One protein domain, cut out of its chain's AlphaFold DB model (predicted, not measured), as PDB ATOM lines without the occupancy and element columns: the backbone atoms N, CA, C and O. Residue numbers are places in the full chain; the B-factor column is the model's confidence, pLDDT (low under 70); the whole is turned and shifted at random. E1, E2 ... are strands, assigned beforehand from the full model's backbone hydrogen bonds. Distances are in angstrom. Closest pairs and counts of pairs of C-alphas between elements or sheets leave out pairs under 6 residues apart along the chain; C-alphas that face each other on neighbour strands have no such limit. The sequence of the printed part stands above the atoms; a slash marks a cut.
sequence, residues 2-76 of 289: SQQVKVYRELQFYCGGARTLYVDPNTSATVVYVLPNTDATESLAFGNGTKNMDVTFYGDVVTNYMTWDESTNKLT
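What this domain is: This is residues 2 to 76 of the 289 residues of an uncharacterized protein of viral metagenome (UniProt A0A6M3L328). This model has little regular structure: a long looping stretch, residues 2 to 54, leads into a small three-stranded sheet, with residues 2 to 12 sticking out as a free tail. The 75 printed residues hold no named helix and the strands E1, E2, E3, a meander, each strand the antiparallel neighbour of the one before. The class is all strand, with only 12 residues in named elements. The whole is only just extended, close to loose, radius of gyration of the C-alphas 17.5 A, spanning 53 by 37 by 26 A.

Where its parts are: Start at C-alpha 2, (20.253, -18.151, 3.699). Find E1, residues 55 to 58, from (-20.255, -28.794, -8.045), 9.9 A long; E2, residues 65 to 69, 12.1 A; and E3, residues 74 to 76, 6.2 A, ending at (-27.804, -23.646, -13.178).

How they stand to each other: Hairpin E1 and E2 is antiparallel at 173 degrees; look for N 57 and O 66, 2.8 A. Hairpin E2 and E3, at 174 degrees, has N 69 and O 74 within hydrogen-bond range, 2.9 A. Edge strands E1 and E3 are apart.

The domain as a whole: C-alphas 2 and 40 are farthest apart, 55.9 A. The printed part has no cut. Residues 2 to 33 and 35 to 42 have pLDDT under 70.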
ATOM      1  N   SER A   2      21.587 -17.956   3.117       45.28
ATOM      2  CA  SER A   2      20.253 -18.151   3.699       45.28
ATOM      3  C   SER A   2      19.546 -19.263   2.925       45.28
ATOM      4  O   SER A   2      19.343 -19.134   1.720       45.28
ATOM      5  N   GLN A   3      19.248 -20.380   3.590       48.97
ATOM      6  CA  GLN A   3      18.502 -21.491   3.007       48.97
ATOM      7  C   GLN A   3      17.008 -21.158   3.119       48.97
ATOM      8  O   GLN A   3      16.443 -21.172   4.211       48.97
ATOM      9  N   GLN A   4      16.363 -20.807   2.004       41.44
ATOM     10  CA  GLN A   4      14.908 -20.680   1.973       41.44
ATOM     11  C   GLN A   4      14.285 -22.076   2.049       41.44
ATOM     12  O   GLN A   4      14.333 -22.846   1.090       41.44
ATOM     13  N   VAL A   5      13.687 -22.399   3.193       53.47
ATOM     14  CA  VAL A   5      12.841 -23.583   3.351       53.47
ATOM     15  C   VAL A   5      11.498 -23.283   2.683       53.47
ATOM     16  O   VAL A   5      10.684 -22.531   3.215       53.47
ATOM     17  N   LYS A   6      11.264 -23.843   1.490       58.06
ATOM     18  CA  LYS A   6       9.930 -23.860   0.871       58.06
ATOM     19  C   LYS A   6       9.086 -24.921   1.574       58.06
ATOM     20  O   LYS A   6       9.297 -26.113   1.379       58.06
ATOM     21  N   VAL A   7       8.134 -24.480   2.391       52.69
ATOM     22  CA  VAL A   7       7.097 -25.346   2.962       52.69
ATOM     23  C   VAL A   7       5.990 -25.492   1.920       52.69
ATOM     24  O   VAL A   7       5.253 -24.541   1.659       52.69
ATOM     25  N   TYR A   8       5.885 -26.660   1.290       57.81
ATOM     26  CA  TYR A   8       4.734 -26.992   0.452       57.81
ATOM     27  C   TYR A   8       3.586 -27.434   1.367       57.81
ATOM     28  O   TYR A   8       3.799 -28.232   2.279       57.81
ATOM     29  N   ARG A   9       2.376 -26.897   1.167       56.59
ATOM     30  CA  ARG A   9       1.181 -27.410   1.851       56.59
ATOM     31  C   ARG A   9       0.899 -28.801   1.286       56.59
ATOM     32  O   ARG A   9       0.620 -28.929   0.098       56.59
ATOM     33  N   GLU A  10       1.044 -29.821   2.119       56.69
ATOM     34  CA  GLU A  10       0.757 -31.207   1.763       56.69
ATOM     35  C   GLU A  10      -0.748 -31.364   1.497       56.69
ATOM     36  O   GLU A  10      -1.578 -31.029   2.343       56.69
ATOM     37  N   LEU A  11      -1.103 -31.844   0.305       60.22
ATOM     38  CA  LEU A  11      -2.470 -32.234  -0.024       60.22
ATOM     39  C   LEU A  11      -2.667 -33.681   0.442       60.22
ATOM     40  O   LEU A  11      -2.175 -34.613  -0.189       60.22
ATOM     41  N   GLN A  12      -3.343 -33.861   1.574       55.31
ATOM     42  CA  GLN A  12      -3.604 -35.181   2.142       55.31
ATOM     43  C   GLN A  12      -4.892 -35.768   1.560       55.31
ATOM     44  O   GLN A  12      -5.970 -35.195   1.715       55.31
ATOM     45  N   PHE A  13      -4.786 -36.937   0.930       62.75
ATOM     46  CA  PHE A  13      -5.935 -37.722   0.488       62.75
ATOM     47  C   PHE A  13      -6.142 -38.898   1.438       62.75
ATOM     48  O   PHE A  13      -5.269 -39.751   1.586       62.75
ATOM     49  N   TYR A  14      -7.315 -38.960   2.062       61.34
ATOM     50  CA  TYR A  14      -7.714 -40.088   2.894       61.34
ATOM     51  C   TYR A  14      -8.544 -41.047   2.046       61.34
ATOM     52  O   TYR A  14      -9.702 -40.773   1.744       61.34
ATOM     53  N   CYS A  15      -7.955 -42.176   1.658       65.62
ATOM     54  CA  CYS A  15      -8.711 -43.299   1.118       65.62
ATOM     55  C   CYS A  15      -8.744 -44.427   2.159       65.62
ATOM     56  O   CYS A  15      -7.758 -44.699   2.843       65.62
ATOM     57  N   GLY A  16      -9.906 -45.059   2.332       53.84
ATOM     58  CA  GLY A  16     -10.021 -46.246   3.174       53.84
ATOM     59  C   GLY A  16      -9.441 -47.461   2.446       53.84
ATOM     60  O   GLY A  16      -9.967 -47.857   1.408       53.84
ATOM     61  N   GLY A  17      -8.382 -48.063   2.995       62.81
ATOM     62  CA  GLY A  17      -7.722 -49.254   2.443       62.81
ATOM     63  C   GLY A  17      -6.473 -48.957   1.600       62.81
ATOM     64  O   GLY A  17      -6.136 -47.806   1.347       62.81
ATOM     65  N   ALA A  18      -5.760 -50.010   1.184       47.69
ATOM     66  CA  ALA A  18      -4.537 -49.916   0.380       47.69
ATOM     67  C   ALA A  18      -4.855 -49.507  -1.069       47.69
ATOM     68  O   ALA A  18      -4.859 -50.338  -1.976       47.69
ATOM     69  N   ARG A  19      -5.173 -48.231  -1.287       62.56
ATOM     70  CA  ARG A  19      -5.340 -47.652  -2.622       62.56
ATOM     71  C   ARG A  19      -4.390 -46.475  -2.769       62.56
ATOM     72  O   ARG A  19      -4.278 -45.629  -1.890       62.56
ATOM     73  N   THR A  20      -3.664 -46.448  -3.872       57.84
ATOM     74  CA  THR A  20      -2.665 -45.424  -4.167       57.84
ATOM     75  C   THR A  20      -3.237 -44.477  -5.210       57.84
ATOM     76  O   THR A  20      -3.608 -44.899  -6.301       57.84
ATOM     77  N   LEU A  21      -3.315 -43.187  -4.880       63.25
ATOM     78  CA  LEU A  21      -3.507 -42.141  -5.878       63.25
ATOM     79  C   LEU A  21      -2.164 -41.931  -6.582       63.25
ATOM     80  O   LEU A  21      -1.196 -41.505  -5.952       63.25
ATOM     81  N   TYR A  22      -2.093 -42.255  -7.869       63.00
ATOM     82  CA  TYR A  22      -0.908 -41.984  -8.674       63.00
ATOM     83  C   TYR A  22      -0.979 -40.550  -9.203       63.00
ATOM     84  O   TYR A  22      -1.752 -40.251 -10.110       63.00
ATOM     85  N   VAL A  23      -0.183 -39.659  -8.616       61.31
ATOM     86  CA  VAL A  23       0.106 -38.343  -9.192       61.31
ATOM     87  C   VAL A  23       1.443 -38.484  -9.906       61.31
ATOM     88  O   VAL A  23       2.459 -38.668  -9.241       61.31
ATOM     89  N   ASP A  24       1.443 -38.459 -11.239       59.34
ATOM     90  CA  ASP A  24       2.678 -38.492 -12.028       59.34
ATOM     91  C   ASP A  24       3.449 -37.173 -11.824       59.34
ATOM     92  O   ASP A  24       2.967 -36.120 -12.242       59.34
ATOM     93  N   PRO A  25       4.632 -37.184 -11.184       60.03
ATOM     94  CA  PRO A  25       5.394 -35.965 -10.941       60.03
ATOM     95  C   PRO A  25       6.170 -35.477 -12.177       60.03
ATOM     96  O   PRO A  25       6.763 -34.399 -12.122       60.03
ATOM     97  N   ASN A  26       6.219 -36.257 -13.265       54.44
ATOM     98  CA  ASN A  26       7.091 -36.001 -14.416       54.44
ATOM     99  C   ASN A  26       6.370 -35.443 -15.641       54.44
ATOM    100  O   ASN A  26       7.022 -35.054 -16.613       54.44
ATOM    101  N   THR A  27       5.047 -35.361 -15.609       51.94
ATOM    102  CA  THR A  27       4.287 -34.645 -16.623       51.94
ATOM    103  C   THR A  27       3.941 -33.262 -16.088       51.94
ATOM    104  O   THR A  27       3.477 -33.101 -14.963       51.94
ATOM    105  N   SER A  28       4.115 -32.220 -16.903       62.12
ATOM    106  CA  SER A  28       3.531 -30.889 -16.649       62.12
ATOM    107  C   SER A  28       1.993 -30.912 -16.737       62.12
ATOM    108  O   SER A  28       1.376 -29.931 -17.143       62.12
ATOM    109  N   ALA A  29       1.370 -32.055 -16.442       51.47
ATOM    110  CA  ALA A  29      -0.032 -32.317 -16.656       51.47
ATOM    111  C   ALA A  29      -0.856 -31.681 -15.536       51.47
ATOM    112  O   ALA A  29      -0.816 -32.077 -14.377       51.47
ATOM    113  N   THR A  30      -1.658 -30.704 -15.932       65.19
ATOM    114  CA  THR A  30      -2.682 -29.996 -15.156       65.19
ATOM    115  C   THR A  30      -3.959 -30.823 -14.935       65.19
ATOM    116  O   THR A  30      -4.991 -30.262 -14.573       65.19
ATOM    117  N   VAL A  31      -3.935 -32.139 -15.184       58.25
ATOM    118  CA  VAL A  31      -5.142 -32.970 -15.334       58.25
ATOM    119  C   VAL A  31      -5.096 -34.184 -14.407       58.25
ATOM    120  O   VAL A  31      -4.103 -34.906 -14.363       58.25
ATOM    121  N   VAL A  32      -6.202 -34.434 -13.699       69.00
ATOM    122  CA  VAL A  32      -6.445 -35.667 -12.935       69.00
ATOM    123  C   VAL A  32      -7.285 -36.609 -13.793       69.00
ATOM    124  O   VAL A  32      -8.391 -36.255 -14.195       69.00
ATOM    125  N   TYR A  33      -6.780 -37.814 -14.057       65.44
ATOM    126  CA  TYR A  33      -7.547 -38.859 -14.734       65.44
ATOM    127  C   TYR A  33      -8.336 -39.677 -13.709       65.44
ATOM    128  O   TYR A  33      -7.752 -40.307 -12.829       65.44
ATOM    129  N   VAL A  34      -9.663 -39.691 -13.841       72.94
ATOM    130  CA  VAL A  34     -10.546 -40.612 -13.113       72.94
ATOM    131  C   VAL A  34     -10.987 -41.676 -14.107       72.94
ATOM    132  O   VAL A  34     -11.792 -41.405 -14.995       72.94
ATOM    133  N   LEU A  35     -10.394 -42.864 -14.002       68.06
ATOM    134  CA  LEU A  35     -10.696 -43.984 -14.887       68.06
ATOM    135  C   LEU A  35     -11.711 -44.905 -14.206       68.06
ATOM    136  O   LEU A  35     -11.489 -45.253 -13.043       68.06
ATOM    137  N   PRO A  36     -12.779 -45.327 -14.902       65.25
ATOM    138  CA  PRO A  36     -13.573 -46.440 -14.425       65.25
ATOM    139  C   PRO A  36     -12.691 -47.696 -14.447       65.25
ATOM    140  O   PRO A  36     -12.035 -48.002 -15.447       65.25
ATOM    141  N   ASN A  37     -12.636 -48.411 -13.335       58.97
ATOM    142  CA  ASN A  37     -12.247 -49.804 -13.322       58.97
ATOM    143  C   ASN A  37     -13.279 -50.606 -14.144       58.97
ATOM    144  O   ASN A  37     -14.404 -50.180 -14.390       58.97
ATOM    145  N   THR A  38     -12.835 -51.708 -14.734       66.31
ATOM    146  CA  THR A  38     -13.414 -52.317 -15.947       66.31
ATOM    147  C   THR A  38     -14.824 -52.917 -15.807       66.31
ATOM    148  O   THR A  38     -15.290 -53.571 -16.738       66.31
ATOM    149  N   ASP A  39     -15.522 -52.685 -14.695       56.00
ATOM    150  CA  ASP A  39     -16.845 -53.233 -14.406       56.00
ATOM    151  C   ASP A  39     -17.941 -52.168 -14.597       56.00
ATOM    152  O   ASP A  39     -17.848 -51.033 -14.143       56.00
ATOM    153  N   ALA A  40     -19.006 -52.527 -15.313       54.06
ATOM    154  CA  ALA A  40     -19.943 -51.608 -15.972       54.06
ATOM    155  C   ALA A  40     -20.929 -50.823 -15.064       54.06
ATOM    156  O   ALA A  40     -22.018 -50.464 -15.512       54.06
ATOM    157  N   THR A  41     -20.587 -50.532 -13.806       58.84
ATOM    158  CA  THR A  41     -21.466 -49.814 -12.854       58.84
ATOM    159  C   THR A  41     -20.722 -48.803 -11.985       58.84
ATOM    160  O   THR A  41     -21.007 -48.665 -10.795       58.84
ATOM    161  N   GLU A  42     -19.746 -48.103 -12.547       66.62
ATOM    162  CA  GLU A  42     -18.944 -47.151 -11.780       66.62
ATOM    163  C   GLU A  42     -19.477 -45.723 -11.918       66.62
ATOM    164  O   GLU A  42     -19.587 -45.177 -13.015       66.62
ATOM    165  N   SER A  43     -19.839 -45.124 -10.781       71.44
ATOM    166  CA  SER A  43     -20.298 -43.741 -10.679       71.44
ATOM    167  C   SER A  43     -19.280 -42.896  -9.919       71.44
ATOM    168  O   SER A  43     -18.728 -43.307  -8.896       71.44
ATOM    169  N   LEU A  44     -19.042 -41.680 -10.410       77.19
ATOM    170  CA  LEU A  44     -18.351 -40.656  -9.641       77.19
ATOM    171  C   LEU A  44     -19.389 -39.928  -8.787       77.19
ATOM    172  O   LEU A  44     -20.205 -39.167  -9.304       77.19
ATOM    173  N   ALA A  45     -19.373 -40.198  -7.484       75.81
ATOM    174  CA  ALA A  45     -20.273 -39.565  -6.531       75.81
ATOM    175  C   ALA A  45     -19.594 -38.371  -5.847       75.81
ATOM    176  O   ALA A  45     -18.477 -38.480  -5.340       75.81
ATOM    177  N   PHE A  46     -20.304 -37.245  -5.791       79.44
ATOM    178  CA  PHE A  46     -19.913 -36.067  -5.025       79.44
ATOM    179  C   PHE A  46     -20.827 -35.958  -3.798       79.44
ATOM    180  O   PHE A  46     -22.034 -35.775  -3.933       79.44
ATOM    181  N   GLY A  47     -20.256 -36.113  -2.599       76.69
ATOM    182  CA  GLY A  47     -21.004 -36.185  -1.337       76.69
ATOM    183  C   GLY A  47     -21.227 -37.617  -0.833       76.69
ATOM    184  O   GLY A  47     -20.733 -38.582  -1.412       76.69
ATOM    185  N   ASN A  48     -21.935 -37.757   0.293       79.25
ATOM    186  CA  ASN A  48     -22.208 -39.062   0.924       79.25
ATOM    187  C   ASN A  48     -23.677 -39.260   1.344       79.25
ATOM    188  O   ASN A  48     -23.974 -40.141   2.148       79.25
ATOM    189  N   GLY A  49     -24.581 -38.405   0.859       75.94
ATOM    190  CA  GLY A  49     -26.006 -38.419   1.210       75.94
ATOM    191  C   GLY A  49     -26.357 -37.797   2.569       75.94
ATOM    192  O   GLY A  49     -27.532 -37.621   2.862       75.94
ATOM    193  N   THR A  50     -25.375 -37.448   3.408       77.19
ATOM    194  CA  THR A  50     -25.577 -36.672   4.657       77.19
ATOM    195  C   THR A  50     -24.832 -35.338   4.632       77.19
ATOM    196  O   THR A  50     -25.215 -34.383   5.300       77.19
ATOM    197  N   LYS A  51     -23.741 -35.278   3.870       77.38
ATOM    198  CA  LYS A  51     -22.994 -34.078   3.532       77.38
ATOM    199  C   LYS A  51     -23.002 -33.916   2.026       77.38
ATOM    200  O   LYS A  51     -22.822 -34.876   1.269       77.38
ATOM    201  N   ASN A  52     -23.185 -32.676   1.650       78.81
ATOM    202  CA  ASN A  52     -23.439 -32.180   0.322       78.81
ATOM    203  C   ASN A  52     -22.276 -31.296  -0.129       78.81
ATOM    204  O   ASN A  52     -21.467 -30.826   0.677       78.81
ATOM    205  N   MET A  53     -22.144 -31.158  -1.441       87.50
ATOM    206  CA  MET A  53     -21.107 -30.363  -2.074       87.50
ATOM    207  C   MET A  53     -21.694 -29.737  -3.327       87.50
ATOM    208  O   MET A  53     -22.259 -30.449  -4.158       87.50
ATOM    209  N   ASP A  54     -21.510 -28.432  -3.465       92.75
ATOM    210  CA  ASP A  54     -21.819 -27.750  -4.711       92.75
ATOM    211  C   ASP A  54     -20.740 -28.085  -5.741       92.75
ATOM    212  O   ASP A  54     -19.539 -28.043  -5.452       92.75
ATOM    213  N   VAL A  55     -21.161 -28.418  -6.956       93.38
ATOM    214  CA  VAL A  55     -20.255 -28.794  -8.045       93.38
ATOM    215  C   VAL A  55     -20.382 -27.761  -9.147       93.38
ATOM    216  O   VAL A  55     -21.465 -27.575  -9.690       93.38
ATOM    217  N   THR A  56     -19.277 -27.100  -9.492       93.44
ATOM    218  CA  THR A  56     -19.230 -26.139 -10.602       93.44
ATOM    219  C   THR A  56     -18.223 -26.584 -11.653       93.44
ATOM    220  O   THR A  56     -17.043 -26.769 -11.355       93.44
ATOM    221  N   PHE A  57     -18.692 -26.711 -12.891       91.44
ATOM    222  CA  PHE A  57     -17.878 -26.943 -14.076       91.44
ATOM    223  C   PHE A  57     -17.733 -25.625 -14.829       91.44
ATOM    224  O   PHE A  57     -18.715 -25.103 -15.356       91.44
ATOM    225  N   TYR A  58     -16.516 -25.088 -14.867       91.38
ATOM    226  CA  TYR A  58     -16.199 -23.894 -15.648       91.38
ATOM    227  C   TYR A  58     -15.829 -24.276 -17.081       91.38
ATOM    228  O   TYR A  58     -15.123 -25.259 -17.308       91.38
ATOM    229  N   GLY A  59     -16.302 -23.485 -18.039       88.62
ATOM    230  CA  GLY A  59     -15.765 -23.468 -19.393       88.62
ATOM    231  C   GLY A  59     -14.481 -22.638 -19.473       88.62
ATOM    232  O   GLY A  59     -13.847 -22.327 -18.468       88.62
ATOM    233  N   ASP A  60     -14.130 -22.228 -20.691       88.12
ATOM    234  CA  ASP A  60     -12.911 -21.446 -20.959       88.12
ATOM    235  C   ASP A  60     -12.968 -20.012 -20.386       88.12
ATOM    236  O   ASP A  60     -11.956 -19.336 -20.217       88.12
ATOM    237  N   VAL A  61     -14.172 -19.544 -20.037       89.94
ATOM    238  CA  VAL A  61     -14.422 -18.252 -19.392       89.94
ATOM    239  C   VAL A  61     -15.128 -18.495 -18.063       89.94
ATOM    240  O   VAL A  61     -16.113 -19.224 -18.011       89.94
ATOM    241  N   VAL A  62     -14.682 -17.831 -16.992       87.88
ATOM    242  CA  VAL A  62     -15.222 -18.010 -15.626       87.88
ATOM    243  C   VAL A  62     -16.719 -17.707 -15.487       87.88
ATOM    244  O   VAL A  62     -17.356 -18.177 -14.552       87.88
ATOM    245  N   THR A  63     -17.296 -16.930 -16.405       93.06
ATOM    246  CA  THR A  63     -18.735 -16.617 -16.442       93.06
ATOM    247  C   THR A  63     -19.573 -17.703 -17.113       93.06
ATOM    248  O   THR A  63     -20.801 -17.686 -16.991       93.06
ATOM    249  N   ASN A  64     -18.920 -18.631 -17.814       92.88
ATOM    250  CA  ASN A  64     -19.550 -19.713 -18.550       92.88
ATOM    251  C   ASN A  64     -19.393 -20.983 -17.725       92.88
ATOM    252  O   ASN A  64     -18.303 -21.552 -17.661       92.88
ATOM    253  N   TYR A  65     -20.459 -21.407 -17.056       93.19
ATOM    254  CA  TYR A  65     -20.386 -22.530 -16.129       93.19
ATOM    255  C   TYR A  65     -21.709 -23.282 -15.989       93.19
ATOM    256  O   TYR A  65     -22.793 -22.752 -16.242       93.19
ATOM    257  N   MET A  66     -21.596 -24.530 -15.541       95.31
ATOM    258  CA  MET A  66     -22.696 -25.355 -15.050       95.31
ATOM    259  C   MET A  66     -22.482 -25.590 -13.557       95.31
ATOM    260  O   MET A  66     -21.433 -26.100 -13.170       95.31
ATOM    261  N   THR A  67     -23.470 -25.258 -12.727       94.75
ATOM    262  CA  THR A  67     -23.405 -25.478 -11.277       94.75
ATOM    263  C   THR A  67     -24.572 -26.324 -10.803       94.75
ATOM    264  O   THR A  67     -25.727 -25.970 -11.036       94.75
ATOM    265  N   TRP A  68     -24.260 -27.412 -10.103       95.38
ATOM    266  CA  TRP A  68     -25.175 -28.072  -9.183       95.38
ATOM    267  C   TRP A  68     -24.991 -27.449  -7.798       95.38
ATOM    268  O   TRP A  68     -23.960 -27.668  -7.164       95.38
ATOM    269  N   ASP A  69     -25.962 -26.644  -7.375       93.44
ATOM    270  CA  ASP A  69     -26.068 -26.111  -6.017       93.44
ATOM    271  C   ASP A  69     -27.017 -27.024  -5.250       93.44
ATOM    272  O   ASP A  69     -28.231 -27.043  -5.488       93.44
ATOM    273  N   GLU A  70     -26.448 -27.837  -4.373       89.56
ATOM    274  CA  GLU A  70     -27.232 -28.809  -3.628       89.56
ATOM    275  C   GLU A  70     -28.050 -28.111  -2.537       89.56
ATOM    276  O   GLU A  70     -29.207 -28.480  -2.319       89.56
ATOM    277  N   SER A  71     -27.506 -27.042  -1.941       88.31
ATOM    278  CA  SER A  71     -28.138 -26.321  -0.832       88.31
ATOM    279  C   SER A  71     -29.495 -25.724  -1.208       88.31
ATOM    280  O   SER A  71     -30.381 -25.587  -0.359       88.31
ATOM    281  N   THR A  72     -29.681 -25.408  -2.493       89.69
ATOM    282  CA  THR A  72     -30.942 -24.915  -3.058       89.69
ATOM    283  C   THR A  72     -31.616 -25.899  -4.016       89.69
ATOM    284  O   THR A  72     -32.646 -25.562  -4.605       89.69
ATOM    285  N   ASN A  73     -31.080 -27.118  -4.152       88.62
ATOM    286  CA  ASN A  73     -31.535 -28.153  -5.085       88.62
ATOM    287  C   ASN A  73     -31.703 -27.615  -6.519       88.62
ATOM    288  O   ASN A  73     -32.757 -27.760  -7.149       88.62
ATOM    289  N   LYS A  74     -30.671 -26.927  -7.017       90.12
ATOM    290  CA  LYS A  74     -30.731 -26.157  -8.260       90.12
ATOM    291  C   LYS A  74     -29.591 -26.510  -9.206       90.12
ATOM    292  O   LYS A  74     -28.416 -26.354  -8.890       90.12
ATOM    293  N   LEU A  75     -29.959 -26.861 -10.438       92.62
ATOM    294  CA  LEU A  75     -29.034 -26.920 -11.564       92.62
ATOM    295  C   LEU A  75     -29.077 -25.600 -12.344       92.62
ATOM    296  O   LEU A  75     -30.135 -25.192 -12.823       92.62
ATOM    297  N   THR A  76     -27.935 -24.929 -12.471       92.06
ATOM    298  CA  THR A  76     -27.804 -23.646 -13.178       92.06
ATOM    299  C   THR A  76     -26.838 -23.770 -14.346       92.06
ATOM    300  O   THR A  76     -25.724 -24.260 -14.182       92.06
TER     301      THR A  76